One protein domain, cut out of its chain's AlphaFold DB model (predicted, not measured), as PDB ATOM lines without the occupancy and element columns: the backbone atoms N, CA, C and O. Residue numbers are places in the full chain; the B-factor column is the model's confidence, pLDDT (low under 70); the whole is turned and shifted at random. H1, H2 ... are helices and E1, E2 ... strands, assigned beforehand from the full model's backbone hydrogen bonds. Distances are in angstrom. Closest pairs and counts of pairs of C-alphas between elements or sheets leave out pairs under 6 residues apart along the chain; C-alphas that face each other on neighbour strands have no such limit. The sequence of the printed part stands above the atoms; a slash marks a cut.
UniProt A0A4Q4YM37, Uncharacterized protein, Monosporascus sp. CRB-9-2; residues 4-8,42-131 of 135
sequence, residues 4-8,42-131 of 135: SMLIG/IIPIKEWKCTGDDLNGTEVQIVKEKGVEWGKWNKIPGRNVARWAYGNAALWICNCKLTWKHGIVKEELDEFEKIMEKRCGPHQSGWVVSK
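Overview. This is residues 4 to 8 and 42 to 131 of the 135 residues of an uncharacterized protein of Monosporascus sp. CRB-9-2 (UniProt A0A4Q4YM37). A twisted five-stranded sheet makes a wall with two helices over one face and the other face bare: H1 covers the E4 and E3 part, while H2 crosses over the part with E2 and E1. The two helices come near each other at Val 68 and Lys 106, and the link from E4 to H2 loops out past the ends of the strands near Thr 99. The printed part has 95 residues, with two named helices and five named strands in the order E1, E2, H1, E3, E4, H2, E5. The sheet's order is E2, E5, E1, E4, E3, all antiparallel, and the class is mixed, helices and strands. The whole is compact, with a radius of gyration of the C-alphas of 12.4 A and spans of 35 by 26 by 19 A.

Along the chain. E1, residues 4 to 7, begins at C-alpha 4 (261.438, 462.997, 394.535) and is 10.1 A long. After the cut, E2, residues 45 to 54, measures 22.4 A and bends by 54 degrees at residue 51. H1, residues 57 to 71, is 21.1 A long and begins at C-alpha 57 (265.864, 483.316, 392.046). E3, residues 80 to 86, measures 20.7 A, and E4, residues 89 to 95, measures 20.2 A. H2, residues 106 to 120, is 20.6 A long. E5, residues 124 to 130, measures 18.9 A and ends at C-alpha 130 (255.437, 462.542, 396.419).

Arrangement. E1 is antiparallel to E4 at 174 degrees, with N 6 and O 92 at 2.9 A, and to E5 at 176 degrees, with N 7 and O 126 at 2.8 A. Edge strand E2 is antiparallel to E5, with N 49 and O 127 at 3.0 A. E3, the other edge strand, forms a hairpin with E4, with N 84 and O 91 at 2.9 A. These N and O pairs are within hydrogen-bond range. H1 and H2 are on the same face of the sheet, making two layers, helices on one face of a sheet. H1 lies over E4 and E3 at a height over the sheet of 7.8 A, slantwise to the strands, at 36 degrees to E3 on the local plane; its closest C-alphas to E4 are those of Val 60 and Ala 89, 5.5 A. H2, at a height of 9.2 A, lies over E2 and E1 and only just over E4, where 3 of its C-alphas fall; it runs across the strands, at 68 degrees to E2 on the local plane. H1 and H2 are close but not clearly touching, with the C-alphas of Val 68 and Lys 106 closest at 5.9 A, at a shallow tilt of 31 degrees, opposite ways. E4, H2 and E5 form a split strand-helix-strand unit, two strands that run the same way with E1 between them, and its crossover is left-handed. In H1 and H2 every O i to N i+4 pair is within hydrogen-bond range.

Size, cuts and confidence. The C-alphas of Asp 54 and Thr 99 are the two farthest apart, 35.2 A. Residues 9 to 41 are cut out, and C-alphas 8 and 42 are 21.7 A apart across the cut. Of the links that are printed whole, none is long. The mean pLDDT of the printed part is 86.4, and residues 4 to 8 are under 70.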
ATOM      1  N   SER A   4     260.640 462.210 393.599       41.31
ATOM      2  CA  SER A   4     261.438 462.997 394.535       41.31
ATOM      3  C   SER A   4     262.079 464.107 393.733       41.31
ATOM      4  O   SER A   4     262.905 463.833 392.865       41.31
ATOM      5  N   MET A   5     261.651 465.336 393.984       48.41
ATOM      6  CA  MET A   5     262.255 466.529 393.412       48.41
ATOM      7  C   MET A   5     263.096 467.190 394.492       48.41
ATOM      8  O   MET A   5     262.619 467.412 395.603       48.41
ATOM      9  N   LEU A   6     264.356 467.448 394.178       52.09
ATOM     10  CA  LEU A   6     265.303 468.100 395.066       52.09
ATOM     11  C   LEU A   6     265.849 469.327 394.349       52.09
ATOM     12  O   LEU A   6     266.180 469.262 393.169       52.09
ATOM     13  N   ILE A   7     265.920 470.433 395.072       44.69
ATOM     14  CA  ILE A   7     266.677 471.628 394.737       44.69
ATOM     15  C   ILE A   7     267.615 471.862 395.924       44.69
ATOM     16  O   ILE A   7     267.189 471.887 397.068       44.69
ATOM     17  N   GLY A   8     268.908 471.980 395.692       40.38
ATOM     18  CA  GLY A   8     269.939 471.962 396.731       40.38
ATOM     19  C   GLY A   8     271.180 472.705 396.267       40.38
ATOM     20  O   GLY A   8     271.445 472.737 395.062       40.38
ATOM     21  N   ILE A  42     248.761 468.086 390.702       73.81
ATOM     22  CA  ILE A  42     249.079 468.215 392.127       73.81
ATOM     23  C   ILE A  42     250.059 467.110 392.530       73.81
ATOM     24  O   ILE A  42     249.797 465.929 392.306       73.81
ATOM     25  N   ILE A  43     251.160 467.483 393.173       76.94
ATOM     26  CA  ILE A  43     252.162 466.634 393.792       76.94
ATOM     27  C   ILE A  43     251.593 466.258 395.158       76.94
ATOM     28  O   ILE A  43     251.644 467.056 396.098       76.94
ATOM     29  N   PRO A  44     251.072 465.031 395.339       82.00
ATOM     30  CA  PRO A  44     250.605 464.616 396.648       82.00
ATOM     31  C   PRO A  44     251.826 464.489 397.559       82.00
ATOM     32  O   PRO A  44     252.615 463.568 397.400       82.00
ATOM     33  N   ILE A  45     252.034 465.409 398.495       83.31
ATOM     34  CA  ILE A  45     253.265 465.444 399.301       83.31
ATOM     35  C   ILE A  45     253.259 464.305 400.328       83.31
ATOM     36  O   ILE A  45     252.336 464.196 401.137       83.31
ATOM     37  N   LYS A  46     254.296 463.462 400.316       86.00
ATOM     38  CA  LYS A  46     254.581 462.484 401.379       86.00
ATOM     39  C   LYS A  46     255.470 463.109 402.442       86.00
ATOM     40  O   LYS A  46     255.147 463.068 403.620       86.00
ATOM     41  N   GLU A  47     256.590 463.661 401.994       87.38
ATOM     42  CA  GLU A  47     257.651 464.218 402.824       87.38
ATOM     43  C   GLU A  47     258.240 465.433 402.111       87.38
ATOM     44  O   GLU A  47     258.218 465.518 400.881       87.38
ATOM     45  N   TRP A  48     258.771 466.368 402.885       90.94
ATOM     46  CA  TRP A  48     259.498 467.525 402.387       90.94
ATOM     47  C   TRP A  48     260.543 467.938 403.420       90.94
ATOM     48  O   TRP A  48     260.415 467.608 404.602       90.94
ATOM     49  N   LYS A  49     261.570 468.665 402.985       91.44
ATOM     50  CA  LYS A  49     262.574 469.233 403.888       91.44
ATOM     51  C   LYS A  49     263.237 470.449 403.257       91.44
ATOM     52  O   LYS A  49     263.592 470.396 402.084       91.44
ATOM     53  N   CYS A  50     263.466 471.488 404.053       92.56
ATOM     54  CA  CYS A  50     264.328 472.610 403.683       92.56
ATOM     55  C   CYS A  50     265.788 472.263 403.987       92.56
ATOM     56  O   CYS A  50     266.085 471.714 405.053       92.56
ATOM     57  N   THR A  51     266.693 472.569 403.065       89.56
ATOM     58  CA  THR A  51     268.143 472.434 403.281       89.56
ATOM     59  C   THR A  51     268.777 473.736 403.767       89.56
ATOM     60  O   THR A  51     269.754 473.668 404.503       89.56
ATOM     61  N   GLY A  52     268.155 474.885 403.482       82.12
ATOM     62  CA  GLY A  52     268.490 476.180 404.094       82.12
ATOM     63  C   GLY A  52     269.503 477.030 403.323       82.12
ATOM     64  O   GLY A  52     269.854 478.111 403.785       82.12
ATOM     65  N   ASP A  53     269.967 476.573 402.159       89.31
ATOM     66  CA  ASP A  53     270.745 477.410 401.244       89.31
ATOM     67  C   ASP A  53     269.837 478.429 400.552       89.31
ATOM     68  O   ASP A  53     268.788 478.053 400.016       89.31
ATOM     69  N   ASP A  54     270.280 479.686 400.533       91.06
ATOM     70  CA  ASP A  54     269.659 480.772 399.781       91.06
ATOM     71  C   ASP A  54     270.135 480.745 398.322       91.06
ATOM     72  O   ASP A  54     271.333 480.840 398.027       91.06
ATOM     73  N   LEU A  55     269.194 480.560 397.402       91.88
ATOM     74  CA  LEU A  55     269.464 480.407 395.979       91.88
ATOM     75  C   LEU A  55     269.169 481.708 395.239       91.88
ATOM     76  O   LEU A  55     268.308 482.498 395.617       91.88
ATOM     77  N   ASN A  56     269.859 481.933 394.124       93.06
ATOM     78  CA  ASN A  56     269.516 483.057 393.271       93.06
ATOM     79  C   ASN A  56     268.221 482.740 392.500       93.06
ATOM     80  O   ASN A  56     268.185 481.800 391.707       93.06
ATOM     81  N   GLY A  57     267.166 483.538 392.692       90.75
ATOM     82  CA  GLY A  57     265.864 483.316 392.046       90.75
ATOM     83  C   GLY A  57     265.910 483.265 390.515       90.75
ATOM     84  O   GLY A  57     265.249 482.429 389.898       90.75
ATOM     85  N   THR A  58     266.756 484.086 389.882       94.38
ATOM     86  CA  THR A  58     266.962 484.046 388.424       94.38
ATOM     87  C   THR A  58     267.577 482.718 387.994       94.38
ATOM     88  O   THR A  58     267.184 482.136 386.984       94.38
ATOM     89  N   GLU A  59     268.531 482.202 388.767       93.44
ATOM     90  CA  GLU A  59     269.186 480.928 388.470       93.44
ATOM     91  C   GLU A  59     268.244 479.740 388.696       93.44
ATOM     92  O   GLU A  59     268.229 478.819 387.878       93.44
ATOM     93  N   VAL A  60     267.388 479.793 389.726       92.25
ATOM     94  CA  VAL A  60     266.308 478.812 389.949       92.25
ATOM     95  C   VAL A  60     265.388 478.736 388.727       92.25
ATOM     96  O   VAL A  60     265.142 477.641 388.212       92.25
ATOM     97  N   GLN A  61     264.953 479.885 388.202       93.44
ATOM     98  CA  GLN A  61     264.099 479.940 387.014       93.44
ATOM     99  C   GLN A  61     264.801 479.370 385.770       93.44
ATOM    100  O   GLN A  61     264.213 478.558 385.055       93.44
ATOM    101  N   ILE A  62     266.077 479.709 385.539       94.19
ATOM    102  CA  ILE A  62     266.867 479.165 384.417       94.19
ATOM    103  C   ILE A  62     266.965 477.639 384.503       94.19
ATOM    104  O   ILE A  62     266.808 476.933 383.504       94.19
ATOM    105  N   VAL A  63     267.243 477.101 385.689       94.12
ATOM    106  CA  VAL A  63     267.347 475.651 385.886       94.12
ATOM    107  C   VAL A  63     265.996 474.968 385.662       94.12
ATOM    108  O   VAL A  63     265.954 473.911 385.023       94.12
ATOM    109  N   LYS A  64     264.896 475.575 386.122       93.00
ATOM    110  CA  LYS A  64     263.536 475.086 385.866       93.00
ATOM    111  C   LYS A  64     263.244 475.026 384.366       93.00
ATOM    112  O   LYS A  64     262.811 473.989 383.867       93.00
ATOM    113  N   GLU A  65     263.551 476.092 383.631       94.12
ATOM    114  CA  GLU A  65     263.361 476.162 382.177       94.12
ATOM    115  C   GLU A  65     264.198 475.123 381.426       94.12
ATOM    116  O   GLU A  65     263.682 474.467 380.522       94.12
ATOM    117  N   LYS A  66     265.450 474.883 381.843       93.12
ATOM    118  CA  LYS A  66     266.273 473.790 381.295       93.12
ATOM    119  C   LYS A  66     265.614 472.422 381.482       93.12
ATOM    120  O   LYS A  66     265.645 471.602 380.563       93.12
ATOM    121  N   GLY A  67     265.024 472.177 382.653       91.12
ATOM    122  CA  GLY A  67     264.270 470.956 382.936       91.12
ATOM    123  C   GLY A  67     263.051 470.805 382.025       91.12
ATOM    124  O   GLY A  67     262.874 469.756 381.401       91.12
ATOM    125  N   VAL A  68     262.250 471.865 381.887       92.06
ATOM    126  CA  VAL A  68     261.064 471.885 381.012       92.06
ATOM    127  C   VAL A  68     261.446 471.665 379.547       92.06
ATOM    128  O   VAL A  68     260.840 470.829 378.878       92.06
ATOM    129  N   GLU A  69     262.467 472.364 379.049       93.00
ATOM    130  CA  GLU A  69     262.925 472.239 377.662       93.00
ATOM    131  C   GLU A  69     263.412 470.819 377.360       93.00
ATOM    132  O   GLU A  69     263.020 470.216 376.361       93.00
ATOM    133  N   TRP A  70     264.198 470.234 378.268       92.25
ATOM    134  CA  TRP A  70     264.626 468.843 378.147       92.25
ATOM    135  C   TRP A  70     263.432 467.875 378.130       92.25
ATOM    136  O   TRP A  70     263.420 466.921 377.344       92.25
ATOM    137  N   GLY A  71     262.412 468.141 378.954       90.25
ATOM    138  CA  GLY A  71     261.186 467.348 379.080       90.25
ATOM    139  C   GLY A  71     260.302 467.303 377.830       90.25
ATOM    140  O   GLY A  71     259.513 466.368 377.695       90.25
ATOM    141  N   LYS A  72     260.463 468.239 376.883       89.88
ATOM    142  CA  LYS A  72     259.736 468.223 375.595       89.88
ATOM    143  C   LYS A  72     260.081 467.002 374.744       89.88
ATOM    144  O   LYS A  72     259.225 466.472 374.042       89.88
ATOM    145  N   TRP A  73     261.330 466.548 374.829       91.94
ATOM    146  CA  TRP A  73     261.868 465.490 373.969       91.94
ATOM    147  C   TRP A  73     262.247 464.229 374.736       91.94
ATOM    148  O   TRP A  73     262.422 463.165 374.144       91.94
ATOM    149  N   ASN A  74     262.367 464.328 376.060       90.25
ATOM    150  CA  ASN A  74     262.900 463.263 376.888       90.25
ATOM    151  C   ASN A  74     261.952 462.890 378.026       90.25
ATOM    152  O   ASN A  74     261.129 463.672 378.497       90.25
ATOM    153  N   LYS A  75     262.109 461.655 378.500       91.00
ATOM    154  CA  LYS A  75     261.436 461.151 379.696       91.00
ATOM    155  C   LYS A  75     262.475 460.518 380.602       91.00
ATOM    156  O   LYS A  75     263.336 459.780 380.125       91.00
ATOM    157  N   ILE A  76     262.357 460.753 381.901       86.69
ATOM    158  CA  ILE A  76     263.230 460.160 382.911       86.69
ATOM    159  C   ILE A  76     262.868 458.673 383.015       86.69
ATOM    160  O   ILE A  76     261.706 458.365 383.310       86.69
ATOM    161  N   PRO A  77     263.789 457.729 382.754       88.50
ATOM    162  CA  PRO A  77     263.506 456.306 382.918       88.50
ATOM    163  C   PRO A  77     263.160 455.945 384.367       88.50
ATOM    164  O   PRO A  77     263.468 456.695 385.291       88.50
ATOM    165  N   GLY A  78     262.517 454.796 384.578       85.88
ATOM    166  CA  GLY A  78     262.281 454.289 385.932       85.88
ATOM    167  C   GLY A  78     263.599 454.073 386.684       85.88
ATOM    168  O   GLY A  78     264.607 453.728 386.067       85.88
ATOM    169  N   ARG A  79     263.603 454.302 388.001       84.12
ATOM    170  CA  ARG A  79     264.776 454.251 388.897       84.12
ATOM    171  C   ARG A  79     265.944 455.157 388.482       84.12
ATOM    172  O   ARG A  79     267.081 454.890 388.854       84.12
ATOM    173  N   ASN A  80     265.680 456.211 387.713       88.12
ATOM    174  CA  ASN A  80     266.706 457.149 387.265       88.12
ATOM    175  C   ASN A  80     266.430 458.566 387.769       88.12
ATOM    176  O   ASN A  80     265.303 458.923 388.119       88.12
ATOM    177  N   VAL A  81     267.492 459.369 387.786       89.62
ATOM    178  CA  VAL A  81     267.468 460.780 388.172       89.62
ATOM    179  C   VAL A  81     267.916 461.611 386.979       89.62
ATOM    180  O   VAL A  81     268.934 461.305 386.359       89.62
ATOM    181  N   ALA A  82     267.173 462.667 386.675       91.31
ATOM    182  CA  ALA A  82     267.625 463.721 385.778       91.31
ATOM    183  C   ALA A  82     268.035 464.947 386.598       91.31
ATOM    184  O   ALA A  82     267.491 465.184 387.680       91.31
ATOM    185  N   ARG A  83     269.032 465.686 386.107       93.38
ATOM    186  CA  ARG A  83     269.617 466.824 386.817       93.38
ATOM    187  C   ARG A  83     269.956 467.968 385.872       93.38
ATOM    188  O   ARG A  83     270.472 467.722 384.781       93.38
ATOM    189  N   TRP A  84     269.756 469.194 386.336       94.75
ATOM    190  CA  TRP A  84     270.181 470.423 385.665       94.75
ATOM    191  C   TRP A  84     270.758 471.379 386.701       94.75
ATOM    192  O   TRP A  84     270.329 471.381 387.848       94.75
ATOM    193  N   ALA A  85     271.735 472.180 386.294       93.19
ATOM    194  CA  ALA A  85     272.376 473.158 387.160       93.19
ATOM    195  C   ALA A  85     272.696 474.440 386.386       93.19
ATOM    196  O   ALA A  85     272.876 474.427 385.155       93.19
ATOM    197  N   TYR A  86     272.744 475.548 387.115       94.00
ATOM    198  CA  TYR A  86     273.196 476.843 386.637       94.00
ATOM    199  C   TYR A  86     273.569 477.719 387.836       94.00
ATOM    200  O   TYR A  86     272.750 477.885 388.733       94.00
ATOM    201  N   GLY A  87     274.791 478.259 387.845       93.00
ATOM    202  CA  GLY A  87     275.279 479.069 388.964       93.00
ATOM    203  C   GLY A  87     275.224 478.313 390.297       93.00
ATOM    204  O   GLY A  87     275.799 477.227 390.408       93.00
ATOM    205  N   ASN A  88     274.532 478.884 391.285       92.06
ATOM    206  CA  ASN A  88     274.311 478.315 392.614       92.06
ATOM    207  C   ASN A  88     273.049 477.440 392.726       92.06
ATOM    208  O   ASN A  88     272.854 476.801 393.758       92.06
ATOM    209  N   ALA A  89     272.222 477.368 391.680       92.69
ATOM    210  CA  ALA A  89     270.989 476.589 391.669       92.69
ATOM    211  C   ALA A  89     271.138 475.271 390.896       92.69
ATOM    212  O   ALA A  89     271.794 475.175 389.852       92.69
ATOM    213  N   ALA A  90     270.461 474.235 391.381       92.69
ATOM    214  CA  ALA A  90     270.347 472.964 390.685       92.69
ATOM    215  C   ALA A  90     269.014 472.276 390.997       92.69
ATOM    216  O   ALA A  90     268.442 472.451 392.068       92.69
ATOM    217  N   LEU A  91     268.521 471.504 390.029       92.69
ATOM    218  CA  LEU A  91     267.262 470.770 390.066       92.69
ATOM    219  C   LEU A  91     267.551 469.308 389.775       92.69
ATOM    220  O   LEU A  91     268.157 468.973 388.756       92.69
ATOM    221  N   TRP A  92     267.060 468.441 390.646       92.38
ATOM    222  CA  TRP A  92     267.126 466.998 390.522       92.38
ATOM    223  C   TRP A  92     265.716 466.435 390.568       92.38
ATOM    224  O   TRP A  92     264.941 466.745 391.469       92.38
ATOM    225  N   ILE A  93     265.392 465.562 389.621       90.94
ATOM    226  CA  ILE A  93     264.101 464.880 389.569       90.94
ATOM    227  C   ILE A  93     264.365 463.379 389.502       90.94
ATOM    228  O   ILE A  93     264.871 462.869 388.501       90.94
ATOM    229  N   CYS A  94     264.018 462.660 390.569       87.25
ATOM    230  CA  CYS A  94     263.972 461.201 390.581       87.25
ATOM    231  C   CYS A  94     262.642 460.727 390.020       87.25
ATOM    232  O   CYS A  94     261.582 460.998 390.592       87.25
ATOM    233  N   ASN A  95     262.708 459.900 388.983       87.06
ATOM    234  CA  ASN A  95     261.617 459.001 388.673       87.06
ATOM    235  C   ASN A  95     261.835 457.680 389.410       87.06
ATOM    236  O   ASN A  95     262.416 456.730 388.886       87.06
ATOM    237  N   CYS A  96     261.332 457.603 390.638       80.75
ATOM    238  CA  CYS A  96     261.542 456.436 391.483       80.75
ATOM    239  C   CYS A  96     260.567 455.277 391.155       80.75
ATOM    240  O   CYS A  96     260.461 454.312 391.912       80.75
ATOM    241  N   LYS A  97     259.839 455.351 390.026       77.44
ATOM    242  CA  LYS A  97     258.986 454.265 389.511       77.44
ATOM    243  C   LYS A  97     259.856 453.109 389.016       77.44
ATOM    244  O   LYS A  97     260.940 453.326 388.486       77.44
ATOM    245  N   LEU A  98     259.366 451.879 389.159       75.62
ATOM    246  CA  LEU A  98     260.116 450.671 388.802       75.62
ATOM    247  C   LEU A  98     260.384 450.559 387.297       75.62
ATOM    248  O   LEU A  98     261.512 450.294 386.899       75.62
ATOM    249  N   THR A  99     259.361 450.767 386.470       71.50
ATOM    250  CA  THR A  99     259.429 450.463 385.028       71.50
ATOM    251  C   THR A  99     258.947 451.603 384.131       71.50
ATOM    252  O   THR A  99     259.237 451.614 382.938       71.50
ATOM    253  N   TRP A 100     258.224 452.589 384.669       79.06
ATOM    254  CA  TRP A 100     257.560 453.610 383.854       79.06
ATOM    255  C   TRP A 100     258.461 454.813 383.653       79.06
ATOM    256  O   TRP A 100     259.065 455.281 384.612       79.06
ATOM    257  N   LYS A 101     258.502 455.351 382.432       84.12
ATOM    258  CA  LYS A 101     259.151 456.638 382.164       84.12
ATOM    259  C   LYS A 101     258.225 457.782 382.572       84.12
ATOM    260  O   LYS A 101     257.009 457.679 382.413       84.12
ATOM    261  N   HIS A 102     258.789 458.877 383.055       81.69
ATOM    262  CA  HIS A 102     258.027 460.057 383.450       81.69
ATOM    263  C   HIS A 102     258.539 461.279 382.688       81.69
ATOM    264  O   HIS A 102     259.746 461.504 382.613       81.69
ATOM    265  N   GLY A 103     257.620 462.000 382.046       83.56
ATOM    266  CA  GLY A 103     257.923 463.297 381.446       83.56
ATOM    267  C   GLY A 103     257.990 464.362 382.531       83.56
ATOM    268  O   GLY A 103     257.438 464.167 383.607       83.56
ATOM    269  N   ILE A 104     258.672 465.459 382.238       84.06
ATOM    270  CA  ILE A 104     258.683 466.628 383.113       84.06
ATOM    271  C   ILE A 104     257.551 467.528 382.656       84.06
ATOM    272  O   ILE A 104     257.506 467.920 381.490       84.06
ATOM    273  N   VAL A 105     256.639 467.824 383.571       82.81
ATOM    274  CA  VAL A 105     255.484 468.675 383.317       82.81
ATOM    275  C   VAL A 105     255.745 470.021 383.985       82.81
ATOM    276  O   VAL A 105     256.135 470.070 385.152       82.81
ATOM    277  N   LYS A 106     255.580 471.121 383.242       86.38
ATOM    278  CA  LYS A 106     255.864 472.471 383.757       86.38
ATOM    279  C   LYS A 106     255.015 472.769 384.992       86.38
ATOM    280  O   LYS A 106     255.510 473.343 385.952       86.38
ATOM    281  N   GLU A 107     253.771 472.317 384.980       85.75
ATOM    282  CA  GLU A 107     252.805 472.493 386.056       85.75
ATOM    283  C   GLU A 107     253.249 471.795 387.350       85.75
ATOM    284  O   GLU A 107     253.108 472.380 388.419       85.75
ATOM    285  N   GLU A 108     253.854 470.601 387.264       85.62
ATOM    286  CA  GLU A 108     254.417 469.905 388.436       85.62
ATOM    287  C   GLU A 108     255.625 470.669 389.001       85.62
ATOM    288  O   GLU A 108     255.799 470.754 390.215       85.62
ATOM    289  N   LEU A 109     256.455 471.270 388.140       89.00
ATOM    290  CA  LEU A 109     257.581 472.097 388.584       89.00
ATOM    291  C   LEU A 109     257.130 473.417 389.218       89.00
ATOM    292  O   LEU A 109     257.685 473.823 390.236       89.00
ATOM    293  N   ASP A 110     256.121 474.069 388.642       90.62
ATOM    294  CA  ASP A 110     255.545 475.299 389.191       90.62
ATOM    295  C   ASP A 110     254.861 475.033 390.541       90.62
ATOM    296  O   ASP A 110     254.907 475.862 391.451       90.62
ATOM    297  N   GLU A 111     254.226 473.874 390.709       89.12
ATOM    298  CA  GLU A 111     253.672 473.486 391.999       89.12
ATOM    299  C   GLU A 111     254.759 473.118 393.013       89.12
ATOM    300  O   GLU A 111     254.679 473.543 394.166       89.12
ATOM    301  N   PHE A 112     255.797 472.389 392.599       89.62
ATOM    302  CA  PHE A 112     256.957 472.119 393.444       89.62
ATOM    303  C   PHE A 112     257.558 473.422 393.993       89.62
ATOM    304  O   PHE A 112     257.790 473.525 395.196       89.62
ATOM    305  N   GLU A 113     257.740 474.437 393.148       90.56
ATOM    306  CA  GLU A 113     258.248 475.748 393.561       90.56
ATOM    307  C   GLU A 113     257.314 476.436 394.566       90.56
ATOM    308  O   GLU A 113     257.772 476.869 395.620       90.56
ATOM    309  N   LYS A 114     255.997 476.438 394.321       91.75
ATOM    310  CA  LYS A 114     255.008 476.964 395.281       91.75
ATOM    311  C   LYS A 114     255.052 476.240 396.625       91.75
ATOM    312  O   LYS A 114     254.891 476.864 397.673       91.75
ATOM    313  N   ILE A 115     255.232 474.918 396.612       90.75
ATOM    314  CA  ILE A 115     255.364 474.114 397.831       90.75
ATOM    315  C   ILE A 115     256.627 474.530 398.584       90.75
ATOM    316  O   ILE A 115     256.557 474.761 399.791       90.75
ATOM    317  N   MET A 116     257.754 474.643 397.882       91.38
ATOM    318  CA  MET A 116     259.030 475.053 398.462       91.38
ATOM    319  C   MET A 116     258.959 476.463 399.042       91.38
ATOM    320  O   MET A 116     259.293 476.647 400.208       91.38
ATOM    321  N   GLU A 117     258.427 477.432 398.300       92.62
ATOM    322  CA  GLU A 117     258.261 478.809 398.765       92.62
ATOM    323  C   GLU A 117     257.366 478.879 400.010       92.62
ATOM    324  O   GLU A 117     257.723 479.503 401.008       92.62
ATOM    325  N   LYS A 118     256.238 478.159 400.007       92.69
ATOM    326  CA  LYS A 118     255.312 478.123 401.147       92.69
ATOM    327  C   LYS A 118     255.917 477.477 402.398       92.69
ATOM    328  O   LYS A 118     255.514 477.818 403.509       92.69
ATOM    329  N   ARG A 119     256.792 476.481 402.240       92.06
ATOM    330  CA  ARG A 119     257.330 475.678 403.355       92.06
ATOM    331  C   ARG A 119     258.672 476.180 403.867       92.06
ATOM    332  O   ARG A 119     258.912 476.105 405.067       92.06
ATOM    333  N   CYS A 120     259.522 476.649 402.966       90.88
ATOM    334  CA  CYS A 120     260.904 477.016 403.243       90.88
ATOM    335  C   CYS A 120     261.155 478.517 403.123       90.88
ATOM    336  O   CYS A 120     262.101 479.003 403.728       90.88
ATOM    337  N   GLY A 121     260.301 479.255 402.411       90.94
ATOM    338  CA  GLY A 121     260.528 480.650 402.051       90.94
ATOM    339  C   GLY A 121     261.028 480.800 400.609       90.94
ATOM    340  O   GLY A 121     261.424 479.815 399.974       90.94
ATOM    341  N   PRO A 122     260.981 482.024 400.062       89.50
ATOM    342  CA  PRO A 122     261.357 482.285 398.677       89.50
ATOM    343  C   PRO A 122     262.828 481.946 398.430       89.50
ATOM    344  O   PRO A 122     263.690 482.246 399.253       89.50
ATOM    345  N   HIS A 123     263.088 481.309 397.287       86.56
ATOM    346  CA  HIS A 123     264.418 480.893 396.821       86.56
ATOM    347  C   HIS A 123     265.222 480.011 397.790       86.56
ATOM    348  O   HIS A 123     266.435 479.878 397.656       86.56
ATOM    349  N   GLN A 124     264.562 479.358 398.745       91.75
ATOM    350  CA  GLN A 124     265.225 478.433 399.651       91.75
ATOM    351  C   GLN A 124     265.349 477.044 399.030       91.75
ATOM    352  O   GLN A 124     264.431 476.519 398.395       91.75
ATOM    353  N   SER A 125     266.499 476.422 399.251       91.06
ATOM    354  CA  SER A 125     266.742 475.043 398.848       91.06
ATOM    355  C   SER A 125     265.962 474.032 399.701       91.06
ATOM    356  O   SER A 125     265.683 474.226 400.890       91.06
ATOM    357  N   GLY A 126     265.641 472.898 399.088       93.50
ATOM    358  CA  GLY A 126     265.084 471.731 399.744       93.50
ATOM    359  C   GLY A 126     264.452 470.751 398.761       93.50
ATOM    360  O   GLY A 126     264.683 470.784 397.555       93.50
ATOM    361  N   TRP A 127     263.665 469.818 399.276       92.06
ATOM    362  CA  TRP A 127     263.108 468.746 398.464       92.06
ATOM    363  C   TRP A 127     261.698 468.368 398.878       92.06
ATOM    364  O   TRP A 127     261.275 468.578 400.015       92.06
ATOM    365  N   VAL A 128     260.997 467.741 397.937       90.62
ATOM    366  CA  VAL A 128     259.660 467.175 398.099       90.62
ATOM    367  C   VAL A 128     259.671 465.750 397.553       90.62
ATOM    368  O   VAL A 128     260.171 465.480 396.462       90.62
ATOM    369  N   VAL A 129     259.098 464.823 398.313       87.31
ATOM    370  CA  VAL A 129     258.836 463.442 397.900       87.31
ATOM    371  C   VAL A 129     257.331 463.271 397.780       87.31
ATOM    372  O   VAL A 129     256.600 463.503 398.744       87.31
ATOM    373  N   SER A 130     256.858 462.817 396.622       83.44
ATOM    374  CA  SER A 130     255.437 462.542 396.419       83.44
ATOM    375  C   SER A 130     254.985 461.194 397.007       83.44
ATOM    376  O   SER A 130     255.768 460.244 397.141       83.44
ATOM    377  N   LYS A 131     253.711 461.122 397.411       73.25
ATOM    378  CA  LYS A 131     253.027 459.949 397.965       73.25
ATOM    379  C   LYS A 131     252.805 458.923 396.895       73.25
ATOM    380  O   LYS A 131     252.336 459.232 395.797       73.25
TER     381      LYS A 131